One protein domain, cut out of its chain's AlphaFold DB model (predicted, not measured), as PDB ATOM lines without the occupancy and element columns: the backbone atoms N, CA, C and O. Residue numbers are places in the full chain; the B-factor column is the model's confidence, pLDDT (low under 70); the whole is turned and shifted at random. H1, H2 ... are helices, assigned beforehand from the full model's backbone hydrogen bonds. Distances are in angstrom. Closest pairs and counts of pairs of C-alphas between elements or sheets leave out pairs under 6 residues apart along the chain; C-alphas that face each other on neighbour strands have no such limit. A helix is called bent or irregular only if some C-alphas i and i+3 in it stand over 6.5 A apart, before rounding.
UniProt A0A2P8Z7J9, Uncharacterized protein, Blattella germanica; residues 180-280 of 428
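Overview. This is residues 180 to 280 of the 428 residues of an uncharacterized protein of Blattella germanica (UniProt A0A2P8Z7J9). Two long helices, H2 and H4, run side by side in opposite directions as a loosely paired rod, with a short helix at each end: H1 packs on the last part of H4, and H3 sits at the far end, where the chain turns back. Residues 221 to 227 stick out at that end. The printed part has 101 residues and four named helices, in the order H1, H2, H3, H4, with no named strand; its class is all helix. It is extended, with a radius of gyration of the C-alphas of 20.7 A and spans of 70 by 19 by 17 A.

Along the chain. H1, residues 182 to 188, begins at C-alpha 182 (40.112, 19.939, 31.586) and is 10.2 A long. H2, residues 192 to 222, covers 44.5 A and ends at C-alpha 222 (-8.585, 46.067, 23.182). H3, residues 228 to 236, covers 11.9 A; it is irregular, but only just, with C-alphas 228 and 231 6.52 A apart. H4, residues 247 to 276, covers 42.9 A and ends at C-alpha 276 (41.204, 16.449, 22.528).

Arrangement. H1 touches H4, with residues 271 to 275 of H4 alone; the closest C-alphas, of Ser 185 and Leu 274, are 6.0 A apart, at a steep tilt of 47 degrees, opposite ways. H2 and H4 are close but not clearly touching, at a shallow tilt of 19 degrees, opposite ways; their closest C-alphas, of Gly 205 and Trp 256, are 7.4 A apart. H2 and H3 are near each other, with 5 pairs of C-alphas within 10 A. H3 and H4 are close but not clearly touching, at a shallow tilt of 27 degrees, the same way; their closest C-alphas, of Ile 236 and Gly 248, are 6.2 A apart. H1 and H3 are apart. In H2 and H4 every O i to N i+4 pair is within hydrogen-bond range; in H1 1 of 3 is, beside 4 of 4 O i to N i+3 pairs, and in H3 2 of 5, beside 0 of 6.

Size, cuts and confidence. The C-alphas farthest apart, of Ser 226 and Glu 280, are 70.1 A apart, while those of Ala 180 and Glu 280 are 5.5 A apart. The printed part has no cut. The links H1 to H2 and H2 to H3 are tight, and H3 to H4 is short. The mean pLDDT of the printed part is 79.8; residue 223 and residues 225 to 246 are under 70.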
ATOM      1  N   ALA A 180      46.753  22.016  30.980       87.88
ATOM      2  CA  ALA A 180      45.654  22.818  31.479       87.88
ATOM      3  C   ALA A 180      44.550  21.887  31.999       87.88
ATOM      4  O   ALA A 180      44.226  20.868  31.384       87.88
ATOM      5  N   GLU A 181      43.991  22.218  33.160       88.44
ATOM      6  CA  GLU A 181      42.959  21.389  33.766       88.44
ATOM      7  C   GLU A 181      41.732  21.312  32.834       88.44
ATOM      8  O   GLU A 181      41.261  22.356  32.363       88.44
ATOM      9  N   PRO A 182      41.165  20.114  32.587       83.62
ATOM     10  CA  PRO A 182      40.112  19.939  31.586       83.62
ATOM     11  C   PRO A 182      38.873  20.812  31.809       83.62
ATOM     12  O   PRO A 182      38.253  21.253  30.854       83.62
ATOM     13  N   TRP A 183      38.500  21.118  33.055       84.19
ATOM     14  CA  TRP A 183      37.322  21.949  33.332       84.19
ATOM     15  C   TRP A 183      37.509  23.405  32.885       84.19
ATOM     16  O   TRP A 183      36.538  24.079  32.537       84.19
ATOM     17  N   ARG A 184      38.752  23.902  32.868       87.06
ATOM     18  CA  ARG A 184      39.055  25.280  32.472       87.06
ATOM     19  C   ARG A 184      38.889  25.470  30.963       87.06
ATOM     20  O   ARG A 184      38.653  26.590  30.507       87.06
ATOM     21  N   SER A 185      38.926  24.373  30.203       85.38
ATOM     22  CA  SER A 185      38.685  24.360  28.761       85.38
ATOM     23  C   SER A 185      37.245  24.757  28.397       85.38
ATOM     24  O   SER A 185      37.039  25.450  27.400       85.38
ATOM     25  N   LEU A 186      36.264  24.466  29.268       86.31
ATOM     26  CA  LEU A 186      34.849  24.830  29.077       86.31
ATOM     27  C   LEU A 186      34.637  26.333  28.886       86.31
ATOM     28  O   LEU A 186      33.771  26.746  28.112       86.31
ATOM     29  N   PHE A 187      35.433  27.141  29.586       87.62
ATOM     30  CA  PHE A 187      35.373  28.599  29.520       87.62
ATOM     31  C   PHE A 187      36.328  29.186  28.481       87.62
ATOM     32  O   PHE A 187      36.135  30.328  28.075       87.62
ATOM     33  N   LYS A 188      37.324  28.412  28.031       88.62
ATOM     34  CA  LYS A 188      38.280  28.807  26.988       88.62
ATOM     35  C   LYS A 188      37.691  28.680  25.579       88.62
ATOM     36  O   LYS A 188      38.131  29.399  24.691       88.62
ATOM     37  N   ALA A 189      36.675  27.828  25.396       90.75
ATOM     38  CA  ALA A 189      36.032  27.599  24.098       90.75
ATOM     39  C   ALA A 189      35.504  28.885  23.444       90.75
ATOM     40  O   ALA A 189      35.617  29.056  22.237       90.75
ATOM     41  N   PHE A 190      34.985  29.823  24.236       92.31
ATOM     42  CA  PHE A 190      34.590  31.140  23.749       92.31
ATOM     43  C   PHE A 190      35.341  32.236  24.487       92.31
ATOM     44  O   PHE A 190      35.519  32.194  25.703       92.31
ATOM     45  N   THR A 191      35.723  33.276  23.748       91.75
ATOM     46  CA  THR A 191      36.245  34.491  24.369       91.75
ATOM     47  C   THR A 191      35.188  35.088  25.298       91.75
ATOM     48  O   THR A 191      33.984  34.998  25.044       91.75
ATOM     49  N   LEU A 192      35.618  35.760  26.369       91.62
ATOM     50  CA  LEU A 192      34.703  36.423  27.306       91.62
ATOM     51  C   LEU A 192      33.717  37.365  26.585       91.62
ATOM     52  O   LEU A 192      32.549  37.453  26.955       91.62
ATOM     53  N   LYS A 193      34.172  38.026  25.511       90.12
ATOM     54  CA  LYS A 193      33.339  38.886  24.658       90.12
ATOM     55  C   LYS A 193      32.207  38.104  23.982       90.12
ATOM     56  O   LYS A 193      31.072  38.572  23.990       90.12
ATOM     57  N   MET A 194      32.494  36.916  23.446       92.62
ATOM     58  CA  MET A 194      31.484  36.041  22.841       92.62
ATOM     59  C   MET A 194      30.473  35.542  23.876       92.62
ATOM     60  O   MET A 194      29.276  35.583  23.612       92.62
ATOM     61  N   TRP A 195      30.918  35.154  25.077       93.75
ATOM     62  CA  TRP A 195      30.008  34.761  26.162       93.75
ATOM     63  C   TRP A 195      29.020  35.865  26.527       93.75
ATOM     64  O   TRP A 195      27.817  35.620  26.620       93.75
ATOM     65  N   ILE A 196      29.518  37.092  26.691       93.25
ATOM     66  CA  ILE A 196      28.672  38.257  26.962       93.25
ATOM     67  C   ILE A 196      27.666  38.453  25.822       93.25
ATOM     68  O   ILE A 196      26.483  38.661  26.086       93.25
ATOM     69  N   LEU A 197      28.103  38.323  24.565       90.06
ATOM     70  CA  LEU A 197      27.233  38.454  23.398       90.06
ATOM     71  C   LEU A 197      26.129  37.388  23.385       90.06
ATOM     72  O   LEU A 197      24.970  37.746  23.214       90.06
ATOM     73  N   VAL A 198      26.459  36.117  23.641       91.56
ATOM     74  CA  VAL A 198      25.494  35.001  23.713       91.56
ATOM     75  C   VAL A 198      24.484  35.190  24.849       91.56
ATOM     76  O   VAL A 198      23.292  34.934  24.673       91.56
ATOM     77  N   ILE A 199      24.922  35.664  26.019       92.19
ATOM     78  CA  ILE A 199      24.018  35.946  27.145       92.19
ATOM     79  C   ILE A 199      23.073  37.093  26.786       92.19
ATOM     80  O   ILE A 199      21.865  36.993  27.003       92.19
ATOM     81  N   ILE A 200      23.605  38.169  26.207       91.38
ATOM     82  CA  ILE A 200      22.819  39.337  25.808       91.38
ATOM     83  C   ILE A 200      21.783  38.955  24.743       91.38
ATOM     84  O   ILE A 200      20.602  39.265  24.914       91.38
ATOM     85  N   THR A 201      22.180  38.254  23.677       90.94
ATOM     86  CA  THR A 201      21.248  37.806  22.630       90.94
ATOM     87  C   THR A 201      20.190  36.867  23.197       90.94
ATOM     88  O   THR A 201      19.014  37.053  22.890       90.94
ATOM     89  N   SER A 202      20.571  35.935  24.081       92.25
ATOM     90  CA  SER A 202      19.647  35.060  24.821       92.25
ATOM     91  C   SER A 202      18.595  35.856  25.595       92.25
ATOM     92  O   SER A 202      17.393  35.624  25.433       92.25
ATOM     93  N   VAL A 203      19.008  36.848  26.388       90.94
ATOM     94  CA  VAL A 203      18.082  37.715  27.135       90.94
ATOM     95  C   VAL A 203      17.154  38.471  26.181       90.94
ATOM     96  O   VAL A 203      15.943  38.484  26.405       90.94
ATOM     97  N   PHE A 204      17.678  39.038  25.092       89.12
ATOM     98  CA  PHE A 204      16.861  39.747  24.103       89.12
ATOM     99  C   PHE A 204      15.839  38.844  23.408       89.12
ATOM    100  O   PHE A 204      14.688  39.252  23.256       89.12
ATOM    101  N   GLY A 205      16.208  37.618  23.033       88.06
ATOM    102  CA  GLY A 205      15.268  36.667  22.441       88.06
ATOM    103  C   GLY A 205      14.139  36.291  23.396       88.06
ATOM    104  O   GLY A 205      12.973  36.289  23.004       88.06
ATOM    105  N   ASN A 206      14.460  36.065  24.673       86.31
ATOM    106  CA  ASN A 206      13.455  35.792  25.704       86.31
ATOM    107  C   ASN A 206      12.524  36.993  25.941       86.31
ATOM    108  O   ASN A 206      11.305  36.825  26.003       86.31
ATOM    109  N   LEU A 207      13.076  38.209  26.023       89.31
ATOM    110  CA  LEU A 207      12.286  39.440  26.139       89.31
ATOM    111  C   LEU A 207      11.370  39.644  24.927       89.31
ATOM    112  O   LEU A 207      10.226  40.062  25.093       89.31
ATOM    113  N   PHE A 208      11.841  39.319  23.722       87.06
ATOM    114  CA  PHE A 208      11.047  39.431  22.504       87.06
ATOM    115  C   PHE A 208       9.894  38.420  22.467       87.06
ATOM    116  O   PHE A 208       8.759  38.801  22.182       87.06
ATOM    117  N   LEU A 209      10.139  37.158  22.834       84.06
ATOM    118  CA  LEU A 209       9.076  36.151  22.960       84.06
ATOM    119  C   LEU A 209       8.028  36.561  24.003       84.06
ATOM    120  O   LEU A 209       6.825  36.483  23.742       84.06
ATOM    121  N   TRP A 210       8.477  37.063  25.156       88.69
ATOM    122  CA  TRP A 210       7.591  37.604  26.186       88.69
ATOM    123  C   TRP A 210       6.769  38.792  25.669       88.69
ATOM    124  O   TRP A 210       5.555  38.856  25.891       88.69
ATOM    125  N   PHE A 211       7.397  39.704  24.924       84.81
ATOM    126  CA  PHE A 211       6.729  40.850  24.312       84.81
ATOM    127  C   PHE A 211       5.667  40.421  23.290       84.81
ATOM    128  O   PHE A 211       4.548  40.940  23.320       84.81
ATOM    129  N   LEU A 212       5.959  39.437  22.433       82.44
ATOM    130  CA  LEU A 212       4.985  38.884  21.485       82.44
ATOM    131  C   LEU A 212       3.782  38.266  22.208       82.44
ATOM    132  O   LEU A 212       2.630  38.535  21.849       82.44
ATOM    133  N   GLN A 213       4.029  37.498  23.272       82.25
ATOM    134  CA  GLN A 213       2.965  36.907  24.083       82.25
ATOM    135  C   GLN A 213       2.097  37.985  24.747       82.25
ATOM    136  O   GLN A 213       0.864  37.895  24.735       82.25
ATOM    137  N   LYS A 214       2.723  39.030  25.301       84.44
ATOM    138  CA  LYS A 214       2.007  40.123  25.965       84.44
ATOM    139  C   LYS A 214       1.194  40.958  24.976       84.44
ATOM    140  O   LYS A 214       0.054  41.309  25.278       84.44
ATOM    141  N   THR A 215       1.740  41.217  23.792       78.31
ATOM    142  CA  THR A 215       1.062  41.962  22.722       78.31
ATOM    143  C   THR A 215      -0.192  41.224  22.258       78.31
ATOM    144  O   THR A 215      -1.250  41.843  22.147       78.31
ATOM    145  N   ARG A 216      -0.131  39.890  22.119       77.19
ATOM    146  CA  ARG A 216      -1.307  39.048  21.828       77.19
ATOM    147  C   ARG A 216      -2.399  39.187  22.895       77.19
ATOM    148  O   ARG A 216      -3.575  39.302  22.559       77.19
ATOM    149  N   PHE A 217      -2.024  39.201  24.175       81.38
ATOM    150  CA  PHE A 217      -2.980  39.364  25.276       81.38
ATOM    151  C   PHE A 217      -3.669  40.737  25.252       81.38
ATOM    152  O   PHE A 217      -4.889  40.812  25.371       81.38
ATOM    153  N   ILE A 218      -2.902  41.815  25.060       79.19
ATOM    154  CA  ILE A 218      -3.438  43.185  25.036       79.19
ATOM    155  C   ILE A 218      -4.354  43.392  23.821       79.19
ATOM    156  O   ILE A 218      -5.455  43.920  23.966       79.19
ATOM    157  N   LEU A 219      -3.945  42.917  22.640       70.50
ATOM    158  CA  LEU A 219      -4.751  42.991  21.416       70.50
ATOM    159  C   LEU A 219      -6.079  42.237  21.534       70.50
ATOM    160  O   LEU A 219      -7.107  42.728  21.066       70.50
ATOM    161  N   ASN A 220      -6.074  41.076  22.193       73.31
ATOM    162  CA  ASN A 220      -7.291  40.301  22.421       73.31
ATOM    163  C   ASN A 220      -8.327  41.056  23.269       73.31
ATOM    164  O   ASN A 220      -9.524  40.850  23.062       73.31
ATOM    165  N   ILE A 221      -7.883  41.928  24.184       81.25
ATOM    166  CA  ILE A 221      -8.754  42.724  25.062       81.25
ATOM    167  C   ILE A 221      -9.224  44.014  24.375       81.25
ATOM    168  O   ILE A 221     -10.384  44.390  24.522       81.25
ATOM    169  N   ALA A 222      -8.341  44.698  23.640       76.75
ATOM    170  CA  ALA A 222      -8.585  46.067  23.182       76.75
ATOM    171  C   ALA A 222      -9.464  46.188  21.923       76.75
ATOM    172  O   ALA A 222     -10.108  47.218  21.736       76.75
ATOM    173  N   ILE A 223      -9.494  45.180  21.043       66.62
ATOM    174  CA  ILE A 223     -10.184  45.305  19.749       66.62
ATOM    175  C   ILE A 223     -11.559  44.600  19.799       66.62
ATOM    176  O   ILE A 223     -11.615  43.398  20.082       66.62
ATOM    177  N   PRO A 224     -12.681  45.293  19.512       70.88
ATOM    178  CA  PRO A 224     -14.001  44.679  19.347       70.88
ATOM    179  C   PRO A 224     -14.075  43.829  18.065       70.88
ATOM    180  O   PRO A 224     -13.323  44.035  17.120       70.88
ATOM    181  N   LYS A 225     -14.963  42.828  18.026       68.75
ATOM    182  CA  LYS A 225     -14.980  41.765  16.994       68.75
ATOM    183  C   LYS A 225     -15.044  42.232  15.524       68.75
ATOM    184  O   LYS A 225     -14.627  41.454  14.682       68.75
ATOM    185  N   SER A 226     -15.543  43.429  15.194       65.44
ATOM    186  CA  SER A 226     -15.907  43.768  13.802       65.44
ATOM    187  C   SER A 226     -14.830  44.460  12.952       65.44
ATOM    188  O   SER A 226     -15.053  44.648  11.764       65.44
ATOM    189  N   THR A 227     -13.679  44.846  13.514       61.84
ATOM    190  CA  THR A 227     -12.564  45.488  12.774       61.84
ATOM    191  C   THR A 227     -11.269  44.669  12.798       61.84
ATOM    192  O   THR A 227     -10.212  45.155  12.399       61.84
ATOM    193  N   LYS A 228     -11.340  43.413  13.257       54.75
ATOM    194  CA  LYS A 228     -10.172  42.555  13.501       54.75
ATOM    195  C   LYS A 228      -9.476  42.063  12.234       54.75
ATOM    196  O   LYS A 228      -8.272  41.855  12.282       54.75
ATOM    197  N   ASP A 229     -10.170  41.943  11.110       58.72
ATOM    198  CA  ASP A 229      -9.650  41.114  10.017       58.72
ATOM    199  C   ASP A 229      -8.546  41.786   9.186       58.72
ATOM    200  O   ASP A 229      -7.615  41.119   8.744       58.72
ATOM    201  N   PHE A 230      -8.571  43.112   9.015       59.69
ATOM    202  CA  PHE A 230      -7.678  43.770   8.049       59.69
ATOM    203  C   PHE A 230      -6.344  44.256   8.636       59.69
ATOM    204  O   PHE A 230      -5.296  44.121   8.005       59.69
ATOM    205  N   LEU A 231      -6.347  44.804   9.856       56.66
ATOM    206  CA  LEU A 231      -5.129  45.354  10.470       56.66
ATOM    207  C   LEU A 231      -4.224  44.252  11.063       56.66
ATOM    208  O   LEU A 231      -3.011  44.419  11.182       56.66
ATOM    209  N   TYR A 232      -4.820  43.119  11.434       58.28
ATOM    210  CA  TYR A 232      -4.174  42.035  12.181       58.28
ATOM    211  C   TYR A 232      -3.320  41.125  11.284       58.28
ATOM    212  O   TYR A 232      -2.208  40.738  11.659       58.28
ATOM    213  N   ILE A 233      -3.793  40.872  10.058       56.66
ATOM    214  CA  ILE A 233      -3.060  40.136   9.018       56.66
ATOM    215  C   ILE A 233      -1.875  40.968   8.504       56.66
ATOM    216  O   ILE A 233      -0.783  40.433   8.332       56.66
ATOM    217  N   ALA A 234      -2.056  42.281   8.324       55.12
ATOM    218  CA  ALA A 234      -1.038  43.151   7.736       55.12
ATOM    219  C   ALA A 234       0.160  43.440   8.663       55.12
ATOM    220  O   ALA A 234       1.283  43.555   8.180       55.12
ATOM    221  N   ILE A 235      -0.057  43.570   9.979       55.19
ATOM    222  CA  ILE A 235       1.000  44.008  10.913       55.19
ATOM    223  C   ILE A 235       1.723  42.830  11.577       55.19
ATOM    224  O   ILE A 235       2.915  42.926  11.860       55.19
ATOM    225  N   ILE A 236       1.025  41.721  11.849       57.00
ATOM    226  CA  ILE A 236       1.581  40.616  12.654       57.00
ATOM    227  C   ILE A 236       1.593  39.296  11.872       57.00
ATOM    228  O   ILE A 236       2.222  38.328  12.303       57.00
ATOM    229  N   GLY A 237       0.929  39.247  10.709       50.97
ATOM    230  CA  GLY A 237       0.734  38.008   9.972       50.97
ATOM    231  C   GLY A 237       0.130  36.949  10.883       50.97
ATOM    232  O   GLY A 237       0.666  35.857  10.947       50.97
ATOM    233  N   ILE A 238      -0.887  37.281  11.685       48.25
ATOM    234  CA  ILE A 238      -1.616  36.299  12.492       48.25
ATOM    235  C   ILE A 238      -2.935  36.033  11.787       48.25
ATOM    236  O   ILE A 238      -3.782  36.918  11.702       48.25
ATOM    237  N   ASP A 239      -3.078  34.817  11.271       43.28
ATOM    238  CA  ASP A 239      -4.343  34.332  10.745       43.28
ATOM    239  C   ASP A 239      -5.348  34.208  11.905       43.28
ATOM    240  O   ASP A 239      -5.025  33.698  12.982       43.28
ATOM    241  N   LEU A 240      -6.549  34.754  11.717       48.75
ATOM    242  CA  LEU A 240      -7.609  34.805  12.732       48.75
ATOM    243  C   LEU A 240      -8.401  33.501  12.815       48.75
ATOM    244  O   LEU A 240      -9.292  33.375  13.659       48.75
ATOM    245  N   ASN A 241      -8.067  32.514  11.984       53.78
ATOM    246  CA  ASN A 241      -8.654  31.198  12.096       53.78
ATOM    247  C   ASN A 241      -8.003  30.435  13.265       53.78
ATOM    248  O   ASN A 241      -6.791  30.223  13.287       53.78
ATOM    249  N   ASN A 242      -8.821  30.075  14.260       56.50
ATOM    250  CA  ASN A 242      -8.503  29.770  15.671       56.50
ATOM    251  C   ASN A 242      -7.441  28.687  15.987       56.50
ATOM    252  O   ASN A 242      -7.269  28.330  17.153       56.50
ATOM    253  N   THR A 243      -6.701  28.174  15.015       58.06
ATOM    254  CA  THR A 243      -5.715  27.098  15.187       58.06
ATOM    255  C   THR A 243      -4.317  27.458  14.697       58.06
ATOM    256  O   THR A 243      -3.353  26.806  15.098       58.06
ATOM    257  N   ASN A 244      -4.159  28.518  13.899       54.31
ATOM    258  CA  ASN A 244      -2.908  28.749  13.185       54.31
ATOM    259  C   ASN A 244      -2.133  29.905  13.826       54.31
ATOM    260  O   ASN A 244      -2.514  31.071  13.765       54.31
ATOM    261  N   GLN A 245      -1.031  29.568  14.498       64.69
ATOM    262  CA  GLN A 245      -0.055  30.560  14.946       64.69
ATOM    263  C   GLN A 245       0.397  31.386  13.737       64.69
ATOM    264  O   GLN A 245       0.701  30.828  12.688       64.69
ATOM    265  N   GLY A 246       0.429  32.711  13.876       69.19
ATOM    266  CA  GLY A 246       0.780  33.578  12.759       69.19
ATOM    267  C   GLY A 246       2.162  33.270  12.169       69.19
ATOM    268  O   GLY A 246       3.097  33.080  12.960       69.19
ATOM    269  N   PRO A 247       2.339  33.250  10.830       71.44
ATOM    270  CA  PRO A 247       3.635  33.056  10.176       71.44
ATOM    271  C   PRO A 247       4.782  33.875  10.770       71.44
ATOM    272  O   PRO A 247       5.881  33.348  10.892       71.44
ATOM    273  N   GLY A 248       4.556  35.119  11.212       76.06
ATOM    274  CA  GLY A 248       5.617  35.942  11.809       76.06
ATOM    275  C   GLY A 248       6.211  35.344  13.093       76.06
ATOM    276  O   GLY A 248       7.432  35.289  13.252       76.06
ATOM    277  N   TYR A 249       5.358  34.835  13.989       78.50
ATOM    278  CA  TYR A 249       5.794  34.153  15.213       78.50
ATOM    279  C   TYR A 249       6.535  32.854  14.885       78.50
ATOM    280  O   TYR A 249       7.592  32.587  15.456       78.50
ATOM    281  N   ALA A 250       6.010  32.077  13.932       78.81
ATOM    282  CA  ALA A 250       6.637  30.839  13.483       78.81
ATOM    283  C   ALA A 250       8.025  31.095  12.866       78.81
ATOM    284  O   ALA A 250       8.993  30.448  13.259       78.81
ATOM    285  N   CYS A 251       8.158  32.083  11.974       80.88
ATOM    286  CA  CYS A 251       9.437  32.470  11.377       80.88
ATOM    287  C   CYS A 251      10.453  32.912  12.433       80.88
ATOM    288  O   CYS A 251      11.597  32.459  12.402       80.88
ATOM    289  N   PHE A 252      10.045  33.756  13.389       84.81
ATOM    290  CA  PHE A 252      10.935  34.168  14.474       84.81
ATOM    291  C   PHE A 252      11.386  32.970  15.316       84.81
ATOM    292  O   PHE A 252      12.577  32.827  15.582       84.81
ATOM    293  N   LEU A 253      10.458  32.090  15.703       81.81
ATOM    294  CA  LEU A 253      10.768  30.898  16.489       81.81
ATOM    295  C   LEU A 253      11.753  29.983  15.748       81.81
ATOM    296  O   LEU A 253      12.716  29.510  16.347       81.81
ATOM    297  N   VAL A 254      11.547  29.765  14.446       83.75
ATOM    298  CA  VAL A 254      12.444  28.957  13.607       83.75
ATOM    299  C   VAL A 254      13.839  29.582  13.532       83.75
ATOM    300  O   VAL A 254      14.823  28.884  13.769       83.75
ATOM    301  N   LEU A 255      13.946  30.891  13.273       84.06
ATOM    302  CA  LEU A 255      15.233  31.599  13.245       84.06
ATOM    303  C   LEU A 255      15.939  31.568  14.608       84.06
ATOM    304  O   LEU A 255      17.148  31.354  14.675       84.06
ATOM    305  N   TRP A 256      15.187  31.732  15.695       88.69
ATOM    306  CA  TRP A 256      15.696  31.672  17.064       88.69
ATOM    307  C   TRP A 256      16.235  30.284  17.431       88.69
ATOM    308  O   TRP A 256      17.321  30.152  18.007       88.69
ATOM    309  N   LEU A 257      15.493  29.233  17.072       83.50
ATOM    310  CA  LEU A 257      15.919  27.847  17.256       83.50
ATOM    311  C   LEU A 257      17.158  27.535  16.418       83.50
ATOM    312  O   LEU A 257      18.089  26.911  16.925       83.50
ATOM    313  N   PHE A 258      17.199  28.005  15.172       86.69
ATOM    314  CA  PHE A 258      18.356  27.838  14.300       86.69
ATOM    315  C   PHE A 258      19.596  28.545  14.861       86.69
ATOM    316  O   PHE A 258      20.657  27.931  14.947       86.69
ATOM    317  N   TYR A 259      19.457  29.783  15.343       89.69
ATOM    318  CA  TYR A 259      20.525  30.501  16.045       89.69
ATOM    319  C   TYR A 259      21.033  29.725  17.269       89.69
ATOM    320  O   TYR A 259      22.238  29.524  17.424       89.69
ATOM    321  N   SER A 260      20.117  29.237  18.111       89.44
ATOM    322  CA  SER A 260      20.464  28.449  19.301       89.44
ATOM    323  C   SER A 260      21.211  27.163  18.932       89.44
ATOM    324  O   SER A 260      22.156  26.770  19.614       89.44
ATOM    325  N   LEU A 261      20.813  26.515  17.833       85.31
ATOM    326  CA  LEU A 261      21.479  25.325  17.309       85.31
ATOM    327  C   LEU A 261      22.882  25.648  16.783       85.31
ATOM    328  O   LEU A 261      23.813  24.916  17.108       85.31
ATOM    329  N   LEU A 262      23.051  26.741  16.033       88.44
ATOM    330  CA  LEU A 262      24.353  27.175  15.519       88.44
ATOM    331  C   LEU A 262      25.345  27.488  16.642       88.44
ATOM    332  O   LEU A 262      26.473  27.003  16.606       88.44
ATOM    333  N   ILE A 263      24.927  28.251  17.657       89.94
ATOM    334  CA  ILE A 263      25.793  28.578  18.799       89.94
ATOM    335  C   ILE A 263      26.167  27.319  19.584       89.94
ATOM    336  O   ILE A 263      27.330  27.155  19.947       89.94
ATOM    337  N   ASN A 264      25.221  26.402  19.799       89.50
ATOM    338  CA  ASN A 264      25.517  25.132  20.460       89.50
ATOM    339  C   ASN A 264      26.481  24.269  19.638       89.50
ATOM    340  O   ASN A 264      27.389  23.677  20.212       89.50
ATOM    341  N   ALA A 265      26.310  24.204  18.317       92.50
ATOM    342  CA  ALA A 265      27.201  23.451  17.438       92.50
ATOM    343  C   ALA A 265      28.622  24.032  17.448       92.50
ATOM    344  O   ALA A 265      29.572  23.282  17.656       92.50
ATOM    345  N   ALA A 266      28.757  25.356  17.318       92.81
ATOM    346  CA  ALA A 266      30.045  26.045  17.389       92.81
ATOM    347  C   ALA A 266      30.723  25.862  18.759       92.81
ATOM    348  O   ALA A 266      31.920  25.604  18.841       92.81
ATOM    349  N   TYR A 267      29.952  25.938  19.847       93.62
ATOM    350  CA  TYR A 267      30.474  25.696  21.189       93.62
ATOM    351  C   TYR A 267      30.985  24.264  21.342       93.62
ATOM    352  O   TYR A 267      32.091  24.050  21.829       93.62
ATOM    353  N   GLN A 268      30.192  23.279  20.913       91.19
ATOM    354  CA  GLN A 268      30.555  21.869  21.018       91.19
ATOM    355  C   GLN A 268      31.762  21.518  20.145       91.19
ATOM    356  O   GLN A 268      32.596  20.736  20.593       91.19
ATOM    357  N   SER A 269      31.896  22.101  18.947       92.50
ATOM    358  CA  SER A 269      33.071  21.867  18.100       92.50
ATOM    359  C   SER A 269      34.350  22.380  18.756       92.50
ATOM    360  O   SER A 269      35.319  21.632  18.853       92.50
ATOM    361  N   THR A 270      34.341  23.610  19.278       91.06
ATOM    362  CA  THR A 270      35.526  24.180  19.933       91.06
ATOM    363  C   THR A 270      35.809  23.508  21.273       91.06
ATOM    364  O   THR A 270      36.959  23.272  21.629       91.06
ATOM    365  N   LEU A 271      34.770  23.146  22.028       90.81
ATOM    366  CA  LEU A 271      34.944  22.393  23.262       90.81
ATOM    367  C   LEU A 271      35.562  21.019  22.992       90.81
ATOM    368  O   LEU A 271      36.428  20.593  23.746       90.81
ATOM    369  N   PHE A 272      35.131  20.330  21.935       89.94
ATOM    370  CA  PHE A 272      35.701  19.042  21.559       89.94
ATOM    371  C   PHE A 272      37.179  19.168  21.194       89.94
ATOM    372  O   PHE A 272      37.988  18.402  21.708       89.94
ATOM    373  N   GLU A 273      37.541  20.165  20.390       89.69
ATOM    374  CA  GLU A 273      38.936  20.475  20.068       89.69
ATOM    375  C   GLU A 273      39.777  20.675  21.339       89.69
ATOM    376  O   GLU A 273      40.815  20.038  21.508       89.69
ATOM    377  N   LEU A 274      39.258  21.441  22.300       89.44
ATOM    378  CA  LEU A 274      39.914  21.667  23.586       89.44
ATOM    379  C   LEU A 274      39.862  20.469  24.554       89.44
ATOM    380  O   LEU A 274      40.576  20.455  25.553       89.44
ATOM    381  N   MET A 275      38.994  19.484  24.338       85.81
ATOM    382  CA  MET A 275      39.005  18.235  25.112       85.81
ATOM    383  C   MET A 275      40.011  17.240  24.539       85.81
ATOM    384  O   MET A 275      40.613  16.483  25.299       85.81
ATOM    385  N   VAL A 276      40.185  17.245  23.216       87.38
ATOM    386  CA  VAL A 276      41.204  16.449  22.528       87.38
ATOM    387  C   VAL A 276      42.594  16.969  22.888       87.38
ATOM    388  O   VAL A 276      43.472  16.171  23.217       87.38
ATOM    389  N   ASP A 277      42.766  18.291  22.907       87.56
ATOM    390  CA  ASP A 277      43.982  18.937  23.383       87.56
ATOM    391  C   ASP A 277      43.644  20.197  24.206       87.56
ATOM    392  O   ASP A 277      43.371  21.259  23.639       87.56
ATOM    393  N   PRO A 278      43.660  20.131  25.553       86.00
ATOM    394  CA  PRO A 278      43.381  21.299  26.400       86.00
ATOM    395  C   PRO A 278      44.427  22.411  26.255       86.00
ATOM    396  O   PRO A 278      44.231  23.533  26.751       86.00
ATOM    397  N   GLY A 279      45.520  22.121  25.550       87.19
ATOM    398  CA  GLY A 279      46.706  22.939  25.495       87.19
ATOM    399  C   GLY A 279      47.529  22.808  26.770       87.19
ATOM    400  O   GLY A 279      47.103  22.293  27.811       87.19
ATOM    401  N   GLU A 280      48.747  23.308  26.679       89.50
ATOM    402  CA  GLU A 280      49.672  23.411  27.800       89.50
ATOM    403  C   GLU A 280      49.720  24.876  28.245       89.50
ATOM    404  O   GLU A 280      49.395  25.790  27.475       89.50
TER     405      GLU A 280